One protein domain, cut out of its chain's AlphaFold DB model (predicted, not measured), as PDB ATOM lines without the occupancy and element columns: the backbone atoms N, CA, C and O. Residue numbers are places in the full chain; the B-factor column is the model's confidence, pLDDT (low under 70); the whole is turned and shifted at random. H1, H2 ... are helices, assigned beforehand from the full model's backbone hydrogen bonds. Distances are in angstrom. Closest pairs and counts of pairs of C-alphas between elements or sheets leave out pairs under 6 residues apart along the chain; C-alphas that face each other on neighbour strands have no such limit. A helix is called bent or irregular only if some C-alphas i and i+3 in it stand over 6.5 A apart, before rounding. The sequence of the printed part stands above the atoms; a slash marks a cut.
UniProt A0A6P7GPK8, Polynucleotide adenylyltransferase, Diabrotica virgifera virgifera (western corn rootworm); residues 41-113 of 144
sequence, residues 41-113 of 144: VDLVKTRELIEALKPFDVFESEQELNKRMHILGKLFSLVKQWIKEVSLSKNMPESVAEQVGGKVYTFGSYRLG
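This is residues 41 to 113 of the 144 residues of the protein "Polynucleotide adenylyltransferase" of Diabrotica virgifera virgifera (western corn rootworm) (UniProt A0A6P7GPK8). Residues 41 to 49 of H1 stick out beyond one end of long helix H2; at its other end the backbone folds back through short H3 toward small H4. The 73 printed residues have four named helices in that order and no named strand, class all helix. The whole is extended, spanning 65 by 21 by 14 A, radius of gyration of the C-alphas 20.5 A.

H1, residues 41 to 56, is apart from H2, residues 62 to 89. H2 and H3, residues 94 to 99, form a hairpin, opposite ways at a steep tilt of 36 degrees, only just steep. H2 touches H3 with residues 83 to 88 alone, the closest C-alphas being Lys 84 and Ala 97, 5.3 A. H4, residues 108 to 112, touches no helix. Every O i to N i+4 pair is within hydrogen-bond range in H2 and H4, 10 of 12 in H1, 1 of 2 in H3.

H1 begins at C-alpha 41 (291.575, 289.086, 263.767) and is only just irregular, C-alphas 52 and 55 being 6.9 A apart. H2 is 40.6 A long. H4 ends at C-alpha 112 (272.545, 293.444, 282.773).

The printed part has no cut, no long link and no residue under pLDDT 70.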
ATOM      1  N   VAL A  41     290.988 289.995 262.769       96.31
ATOM      2  CA  VAL A  41     291.575 289.086 263.767       96.31
ATOM      3  C   VAL A  41     290.885 289.184 265.133       96.31
ATOM      4  O   VAL A  41     290.662 288.156 265.769       96.31
ATOM      5  N   ASP A  42     290.466 290.380 265.552       96.56
ATOM      6  CA  ASP A  42     289.783 290.602 266.833       96.56
ATOM      7  C   ASP A  42     288.403 289.929 266.835       96.56
ATOM      8  O   ASP A  42     287.971 289.366 267.844       96.56
ATOM      9  N   LEU A  43     287.733 289.903 265.678       96.69
ATOM     10  CA  LEU A  43     286.463 289.194 265.503       96.69
ATOM     11  C   LEU A  43     286.632 287.678 265.643       96.69
ATOM     12  O   LEU A  43     285.788 287.023 266.252       96.69
ATOM     13  N   VAL A  44     287.720 287.114 265.107       97.31
ATOM     14  CA  VAL A  44     288.039 285.688 265.280       97.31
ATOM     15  C   VAL A  44     288.308 285.385 266.754       97.31
ATOM     16  O   VAL A  44     287.706 284.462 267.301       97.31
ATOM     17  N   LYS A  45     289.112 286.213 267.430       97.31
ATOM     18  CA  LYS A  45     289.392 286.070 268.868       97.31
ATOM     19  C   LYS A  45     288.153 286.202 269.745       97.31
ATOM     20  O   LYS A  45     288.001 285.446 270.699       97.31
ATOM     21  N   THR A  46     287.232 287.092 269.391       96.12
ATOM     22  CA  THR A  46     285.949 287.223 270.093       96.12
ATOM     23  C   THR A  46     285.128 285.935 270.000       96.12
ATOM     24  O   THR A  46     284.549 285.506 270.994       96.12
ATOM     25  N   ARG A  47     285.104 285.270 268.836       96.00
ATOM     26  CA  ARG A  47     284.414 283.976 268.687       96.00
ATOM     27  C   ARG A  47     285.097 282.869 269.482       96.00
ATOM     28  O   ARG A  47     284.407 282.132 270.171       96.00
ATOM     29  N   GLU A  48     286.427 282.780 269.428       96.50
ATOM     30  CA  GLU A  48     287.196 281.821 270.238       96.50
ATOM     31  C   GLU A  48     286.900 281.987 271.737       96.50
ATOM     32  O   GLU A  48     286.694 280.997 272.435       96.50
ATOM     33  N   LEU A  49     286.802 283.233 272.218       93.88
ATOM     34  CA  LEU A  49     286.418 283.537 273.595       93.88
ATOM     35  C   LEU A  49     284.998 283.050 273.919       93.88
ATOM     36  O   LEU A  49     284.796 282.417 274.950       93.88
ATOM     37  N   ILE A  50     284.021 283.316 273.047       91.94
ATOM     38  CA  ILE A  50     282.639 282.850 273.245       91.94
ATOM     39  C   ILE A  50     282.595 281.320 273.335       91.94
ATOM     40  O   ILE A  50     281.970 280.789 274.249       91.94
ATOM     41  N   GLU A  51     283.282 280.607 272.437       94.19
ATOM     42  CA  GLU A  51     283.345 279.138 272.465       94.19
ATOM     43  C   GLU A  51     284.010 278.610 273.740       94.19
ATOM     44  O   GLU A  51     283.502 277.671 274.350       94.19
ATOM     45  N   ALA A  52     285.095 279.246 274.189       92.75
ATOM     46  CA  ALA A  52     285.778 278.877 275.426       92.75
ATOM     47  C   ALA A  52     284.908 279.086 276.678       92.75
ATOM     48  O   ALA A  52     285.096 278.391 277.673       92.75
ATOM     49  N   LEU A  53     283.951 280.019 276.635       89.88
ATOM     50  CA  LEU A  53     283.049 280.324 277.747       89.88
ATOM     51  C   LEU A  53     281.818 279.406 277.821       89.88
ATOM     52  O   LEU A  53     281.243 279.255 278.898       89.88
ATOM     53  N   LYS A  54     281.417 278.759 276.718       88.19
ATOM     54  CA  LYS A  54     280.231 277.877 276.686       88.19
ATOM     55  C   LYS A  54     280.229 276.763 277.746       88.19
ATOM     56  O   LYS A  54     279.177 276.569 278.353       88.19
ATOM     57  N   PRO A  55     281.343 276.050 278.023       89.75
ATOM     58  CA  PRO A  55     281.360 274.986 279.029       89.75
ATOM     59  C   PRO A  55     281.078 275.467 280.459       89.75
ATOM     60  O   PRO A  55     280.742 274.654 281.312       89.75
ATOM     61  N   PHE A  56     281.211 276.771 280.723       85.94
ATOM     62  CA  PHE A  56     281.014 277.367 282.044       85.94
ATOM     63  C   PHE A  56     279.572 277.841 282.301       85.94
ATOM     64  O   PHE A  56     279.323 278.455 283.333       85.94
ATOM     65  N   ASP A  57     278.631 277.590 281.378       81.81
ATOM     66  CA  ASP A  57     277.202 277.950 281.504       81.81
ATOM     67  C   ASP A  57     276.956 279.433 281.868       81.81
ATOM     68  O   ASP A  57     276.036 279.799 282.600       81.81
ATOM     69  N   VAL A  58     277.810 280.321 281.344       83.25
ATOM     70  CA  VAL A  58     277.724 281.775 281.584       83.25
ATOM     71  C   VAL A  58     276.665 282.467 280.721       83.25
ATOM     72  O   VAL A  58     276.348 283.638 280.941       83.25
ATOM     73  N   PHE A  59     276.121 281.762 279.728       84.19
ATOM     74  CA  PHE A  59     275.083 282.262 278.836       84.19
ATOM     75  C   PHE A  59     273.723 281.720 279.272       84.19
ATOM     76  O   PHE A  59     273.556 280.523 279.482       84.19
ATOM     77  N   GLU A  60     272.740 282.606 279.404       82.31
ATOM     78  CA  GLU A  60     271.372 282.207 279.722       82.31
ATOM     79  C   GLU A  60     270.671 281.627 278.490       82.31
ATOM     80  O   GLU A  60     270.749 282.187 277.395       82.31
ATOM     81  N   SER A  61     269.966 280.511 278.674       86.69
ATOM     82  CA  SER A  61     269.115 279.946 277.628       86.69
ATOM     83  C   SER A  61     267.817 280.744 277.466       86.69
ATOM     84  O   SER A  61     267.305 281.352 278.409       86.69
ATOM     85  N   GLU A  62     267.222 280.702 276.274       86.06
ATOM     86  CA  GLU A  62     265.945 281.377 276.003       86.06
ATOM     87  C   GLU A  62     264.821 280.872 276.929       86.06
ATOM     88  O   GLU A  62     263.964 281.632 277.381       86.06
ATOM     89  N   GLN A  63     264.841 279.584 277.272       87.19
ATOM     90  CA  GLN A  63     263.885 278.959 278.179       87.19
ATOM     91  C   GLN A  63     264.014 279.513 279.605       87.19
ATOM     92  O   GLN A  63     263.003 279.823 280.241       87.19
ATOM     93  N   GLU A  64     265.240 279.665 280.108       82.81
ATOM     94  CA  GLU A  64     265.505 280.276 281.415       82.81
ATOM     95  C   GLU A  64     265.091 281.749 281.433       82.81
ATOM     96  O   GLU A  64     264.405 282.179 282.365       82.81
ATOM     97  N   LEU A  65     265.413 282.497 280.376       84.75
ATOM     98  CA  LEU A  65     264.999 283.890 280.222       84.75
ATOM     99  C   LEU A  65     263.468 284.027 280.257       84.75
ATOM    100  O   LEU A  65     262.925 284.828 281.022       84.75
ATOM    101  N   ASN A  66     262.753 283.195 279.496       88.12
ATOM    102  CA  ASN A  66     261.289 283.172 279.480       88.12
ATOM    103  C   ASN A  66     260.708 282.832 280.859       88.12
ATOM    104  O   ASN A  66     259.771 283.485 281.329       88.12
ATOM    105  N   LYS A  67     261.298 281.858 281.562       88.12
ATOM    106  CA  LYS A  67     260.910 281.517 282.936       88.12
ATOM    107  C   LYS A  67     261.099 282.707 283.880       88.12
ATOM    108  O   LYS A  67     260.217 282.978 284.697       88.12
ATOM    109  N   ARG A  68     262.207 283.445 283.763       86.94
ATOM    110  CA  ARG A  68     262.479 284.648 284.570       86.94
ATOM    111  C   ARG A  68     261.482 285.761 284.287       86.94
ATOM    112  O   ARG A  68     261.009 286.379 285.238       86.94
ATOM    113  N   MET A  69     261.134 285.992 283.022       87.94
ATOM    114  CA  MET A  69     260.116 286.979 282.646       87.94
ATOM    115  C   MET A  69     258.745 286.621 283.218       87.94
ATOM    116  O   MET A  69     258.063 287.480 283.778       87.94
ATOM    117  N   HIS A  70     258.367 285.342 283.165       90.62
ATOM    118  CA  HIS A  70     257.110 284.863 283.744       90.62
ATOM    119  C   HIS A  70     257.052 285.053 285.262       90.62
ATOM    120  O   HIS A  70     256.059 285.549 285.797       90.62
ATOM    121  N   ILE A  71     258.128 284.695 285.970       89.88
ATOM    122  CA  ILE A  71     258.229 284.883 287.425       89.88
ATOM    123  C   ILE A  71     258.168 286.372 287.780       89.88
ATOM    124  O   ILE A  71     257.436 286.747 288.696       89.88
ATOM    125  N   LEU A  72     258.877 287.228 287.040       88.75
ATOM    126  CA  LEU A  72     258.855 288.671 287.263       88.75
ATOM    127  C   LEU A  72     257.455 289.260 287.043       88.75
ATOM    128  O   LEU A  72     257.020 290.101 287.825       88.75
ATOM    129  N   GLY A  73     256.724 288.782 286.032       90.25
ATOM    130  CA  GLY A  73     255.331 289.168 285.797       90.25
ATOM    131  C   GLY A  73     254.421 288.814 286.974       90.25
ATOM    132  O   GLY A  73     253.639 289.650 287.425       90.25
ATOM    133  N   LYS A  74     254.570 287.608 287.537       92.81
ATOM    134  CA  LYS A  74     253.832 287.205 288.746       92.81
ATOM    135  C   LYS A  74     254.185 288.069 289.952       92.81
ATOM    136  O   LYS A  74     253.283 288.543 290.636       92.81
ATOM    137  N   LEU A  75     255.477 288.303 290.190       90.56
ATOM    138  CA  LEU A  75     255.945 289.154 291.283       90.56
ATOM    139  C   LEU A  75     255.374 290.572 291.162       90.56
ATOM    140  O   LEU A  75     254.895 291.133 292.142       90.56
ATOM    141  N   PHE A  76     255.370 291.130 289.953       88.94
ATOM    142  CA  PHE A  76     254.813 292.451 289.690       88.94
ATOM    143  C   PHE A  76     253.317 292.533 290.017       88.94
ATOM    144  O   PHE A  76     252.880 293.501 290.642       88.94
ATOM    145  N   SER A  77     252.538 291.515 289.645       90.25
ATOM    146  CA  SER A  77     251.114 291.438 289.985       90.25
ATOM    147  C   SER A  77     250.883 291.344 291.492       90.25
ATOM    148  O   SER A  77     250.038 292.066 292.017       90.25
ATOM    149  N   LEU A  78     251.666 290.521 292.196       91.19
ATOM    150  CA  LEU A  78     251.580 290.388 293.653       91.19
ATOM    151  C   LEU A  78     251.905 291.704 294.362       91.19
ATOM    152  O   LEU A  78     251.172 292.120 295.252       91.19
ATOM    153  N   VAL A  79     252.959 292.398 293.928       89.25
ATOM    154  CA  VAL A  79     253.329 293.705 294.483       89.25
ATOM    155  C   VAL A  79     252.217 294.730 294.274       89.25
ATOM    156  O   VAL A  79     251.878 295.458 295.202       89.25
ATOM    157  N   LYS A  80     251.609 294.781 293.086       88.69
ATOM    158  CA  LYS A  80     250.481 295.687 292.824       88.69
ATOM    159  C   LYS A  80     249.274 295.387 293.700       88.69
ATOM    160  O   LYS A  80     248.663 296.315 294.224       88.69
ATOM    161  N   GLN A  81     248.937 294.110 293.850       90.19
ATOM    162  CA  GLN A  81     247.840 293.691 294.712       90.19
ATOM    163  C   GLN A  81     248.113 294.102 296.162       90.19
ATOM    164  O   GLN A  81     247.270 294.752 296.776       90.19
ATOM    165  N   TRP A  82     249.316 293.829 296.668       90.69
ATOM    166  CA  TRP A  82     249.727 294.234 298.008       90.69
ATOM    167  C   TRP A  82     249.666 295.757 298.206       90.69
ATOM    168  O   TRP A  82     249.137 296.225 299.211       90.69
ATOM    169  N   ILE A  83     250.120 296.554 297.230       87.94
ATOM    170  CA  ILE A  83     250.014 298.023 297.295       87.94
ATOM    171  C   ILE A  83     248.546 298.471 297.349       87.94
ATOM    172  O   ILE A  83     248.222 299.366 298.136       87.94
ATOM    173  N   LYS A  84     247.648 297.850 296.568       88.44
ATOM    174  CA  LYS A  84     246.204 298.139 296.623       88.44
ATOM    175  C   LYS A  84     245.638 297.812 298.010       88.44
ATOM    176  O   LYS A  84     244.984 298.660 298.609       88.44
ATOM    177  N   GLU A  85     245.929 296.628 298.544       89.75
ATOM    178  CA  GLU A  85     245.457 296.177 299.863       89.75
ATOM    179  C   GLU A  85     245.935 297.100 300.994       89.75
ATOM    180  O   GLU A  85     245.131 297.571 301.801       89.75
ATOM    181  N   VAL A  86     247.228 297.444 301.011       90.44
ATOM    182  CA  VAL A  86     247.792 298.395 301.980       90.44
ATOM    183  C   VAL A  86     247.141 299.769 301.831       90.44
ATOM    184  O   VAL A  86     246.849 300.421 302.835       90.44
ATOM    185  N   SER A  87     246.866 300.211 300.604       89.56
ATOM    186  CA  SER A  87     246.225 301.503 300.356       89.56
ATOM    187  C   SER A  87     244.807 301.566 300.928       89.56
ATOM    188  O   SER A  87     244.463 302.531 301.613       89.56
ATOM    189  N   LEU A  88     244.016 300.512 300.717       88.94
ATOM    190  CA  LEU A  88     242.669 300.387 301.279       88.94
ATOM    191  C   LEU A  88     242.701 300.332 302.814       88.94
ATOM    192  O   LEU A  88     241.896 300.993 303.463       88.94
ATOM    193  N   SER A  89     243.673 299.623 303.405       90.75
ATOM    194  CA  SER A  89     243.839 299.550 304.869       90.75
ATOM    195  C   SER A  89     244.166 300.898 305.528       90.75
ATOM    196  O   SER A  89     243.915 301.089 306.714       90.75
ATOM    197  N   LYS A  90     244.710 301.848 304.754       88.75
ATOM    198  CA  LYS A  90     244.996 303.226 305.180       88.75
ATOM    199  C   LYS A  90     243.839 304.191 304.899       88.75
ATOM    200  O   LYS A  90     244.041 305.402 304.903       88.75
ATOM    201  N   ASN A  91     242.641 303.664 304.649       88.44
ATOM    202  CA  ASN A  91     241.415 304.411 304.378       88.44
ATOM    203  C   ASN A  91     241.484 305.296 303.117       88.44
ATOM    204  O   ASN A  91     240.772 306.297 303.029       88.44
ATOM    205  N   MET A  92     242.316 304.947 302.126       87.94
ATOM    206  CA  MET A  92     242.234 305.609 300.821       87.94
ATOM    207  C   MET A  92     240.981 305.147 300.061       87.94
ATOM    208  O   MET A  92     240.664 303.955 300.084       87.94
ATOM    209  N   PRO A  93     240.285 306.054 299.349       87.81
ATOM    210  CA  PRO A  93     239.181 305.681 298.474       87.81
ATOM    211  C   PRO A  93     239.620 304.657 297.426       87.81
ATOM    212  O   PRO A  93     240.734 304.740 296.908       87.81
ATOM    213  N   GLU A  94     238.737 303.726 297.063       83.44
ATOM    214  CA  GLU A  94     239.066 302.646 296.123       83.44
ATOM    215  C   GLU A  94     239.533 303.169 294.758       83.44
ATOM    216  O   GLU A  94     240.518 302.674 294.211       83.44
ATOM    217  N   SER A  95     238.921 304.253 294.272       86.19
ATOM    218  CA  SER A  95     239.340 304.938 293.044       86.19
ATOM    219  C   SER A  95     240.786 305.439 293.095       86.19
ATOM    220  O   SER A  95     241.473 305.442 292.077       86.19
ATOM    221  N   VAL A  96     241.266 305.833 294.277       80.06
ATOM    222  CA  VAL A  96     242.646 306.276 294.500       80.06
ATOM    223  C   VAL A  96     243.560 305.067 294.671       80.06
ATOM    224  O   VAL A  96     244.611 305.016 294.042       80.06
ATOM    225  N   ALA A  97     243.155 304.059 295.447       81.75
ATOM    226  CA  ALA A  97     243.937 302.840 295.670       81.75
ATOM    227  C   ALA A  97     244.245 302.074 294.367       81.75
ATOM    228  O   ALA A  97     245.322 301.492 294.236       81.75
ATOM    229  N   GLU A  98     243.347 302.112 293.378       79.88
ATOM    230  CA  GLU A  98     243.592 301.550 292.041       79.88
ATOM    231  C   GLU A  98     244.574 302.375 291.199       79.88
ATOM    232  O   GLU A  98     245.293 301.823 290.364       79.88
ATOM    233  N   GLN A  99     244.641 303.685 291.437       79.38
ATOM    234  CA  GLN A  99     245.505 304.616 290.708       79.38
ATOM    235  C   GLN A  99     246.902 304.773 291.320       79.38
ATOM    236  O   GLN A  99     247.828 305.141 290.598       79.38
ATOM    237  N   VAL A 100     247.085 304.464 292.613       77.94
ATOM    238  CA  VAL A 100     248.393 304.505 293.306       77.94
ATOM    239  C   VAL A 100     249.445 303.674 292.558       77.94
ATOM    240  O   VAL A 100     250.607 304.071 292.460       77.94
ATOM    241  N   GLY A 101     249.034 302.545 291.972       73.25
ATOM    242  CA  GLY A 101     249.885 301.744 291.102       73.25
ATOM    243  C   GLY A 101     251.080 301.128 291.835       73.25
ATOM    244  O   GLY A 101     250.929 300.491 292.869       73.25
ATOM    245  N   GLY A 102     252.269 301.239 291.246       73.44
ATOM    246  CA  GLY A 102     253.497 300.621 291.746       73.44
ATOM    247  C   GLY A 102     254.381 300.139 290.602       73.44
ATOM    248  O   GLY A 102     253.891 299.576 289.617       73.44
ATOM    249  N   LYS A 103     255.691 300.381 290.707       80.00
ATOM    250  CA  LYS A 103     256.657 299.986 289.679       80.00
ATOM    251  C   LYS A 103     257.795 299.192 290.293       80.00
ATOM    252  O   LYS A 103     258.494 299.676 291.175       80.00
ATOM    253  N   VAL A 104     257.970 297.974 289.794       82.19
ATOM    254  CA  VAL A 104     259.100 297.120 290.144       82.19
ATOM    255  C   VAL A 104     260.183 297.340 289.101       82.19
ATOM    256  O   VAL A 104     259.920 297.297 287.897       82.19
ATOM    257  N   TYR A 105     261.397 297.592 289.571       84.06
ATOM    258  CA  TYR A 105     262.579 297.718 288.737       84.06
ATOM    259  C   TYR A 105     263.546 296.596 289.077       84.06
ATOM    260  O   TYR A 105     263.735 296.260 290.244       84.06
ATOM    261  N   THR A 106     264.154 296.017 288.048       83.56
ATOM    262  CA  THR A 106     265.230 295.046 288.221       83.56
ATOM    263  C   THR A 106     266.573 295.754 288.126       83.56
ATOM    264  O   THR A 106     266.758 296.649 287.300       83.56
ATOM    265  N   PHE A 107     267.512 295.340 288.974       83.44
ATOM    266  CA  PHE A 107     268.872 295.870 289.042       83.44
ATOM    267  C   PHE A 107     269.886 294.720 289.046       83.44
ATOM    268  O   PHE A 107     269.515 293.543 289.023       83.44
ATOM    269  N   GLY A 108     271.174 295.065 289.054       85.00
ATOM    270  CA  GLY A 108     272.260 294.092 289.130       85.00
ATOM    271  C   GLY A 108     272.371 293.201 287.892       85.00
ATOM    272  O   GLY A 108     271.896 293.541 286.805       85.00
ATOM    273  N   SER A 109     273.006 292.042 288.062       82.19
ATOM    274  CA  SER A 109     273.302 291.088 286.982       82.19
ATOM    275  C   SER A 109     272.065 290.662 286.190       82.19
ATOM    276  O   SER A 109     272.143 290.534 284.971       82.19
ATOM    277  N   TYR A 110     270.908 290.548 286.857       82.75
ATOM    278  CA  TYR A 110     269.621 290.275 286.213       82.75
ATOM    279  C   TYR A 110     269.290 291.318 285.141       82.75
ATOM    280  O   TYR A 110     268.920 290.964 284.026       82.75
ATOM    281  N   ARG A 111     269.425 292.615 285.456       84.50
ATOM    282  CA  ARG A 111     269.126 293.692 284.500       84.50
ATOM    283  C   ARG A 111     270.176 293.796 283.396       84.50
ATOM    284  O   ARG A 111     269.844 294.221 282.295       84.50
ATOM    285  N   LEU A 112     271.415 293.419 283.703       83.50
ATOM    286  CA  LEU A 112     272.545 293.444 282.773       83.50
ATOM    287  C   LEU A 112     272.601 292.214 281.850       83.50
ATOM    288  O   LEU A 112     273.451 292.175 280.969       83.50
ATOM    289  N   GLY A 113     271.720 291.225 282.037       76.19
ATOM    290  CA  GLY A 113     271.655 290.027 281.193       76.19
ATOM    291  C   GLY A 113     272.782 289.020 281.432       76.19
ATOM    292  O   GLY A 113     272.921 288.069 280.671       76.19
TER     293      GLY A 113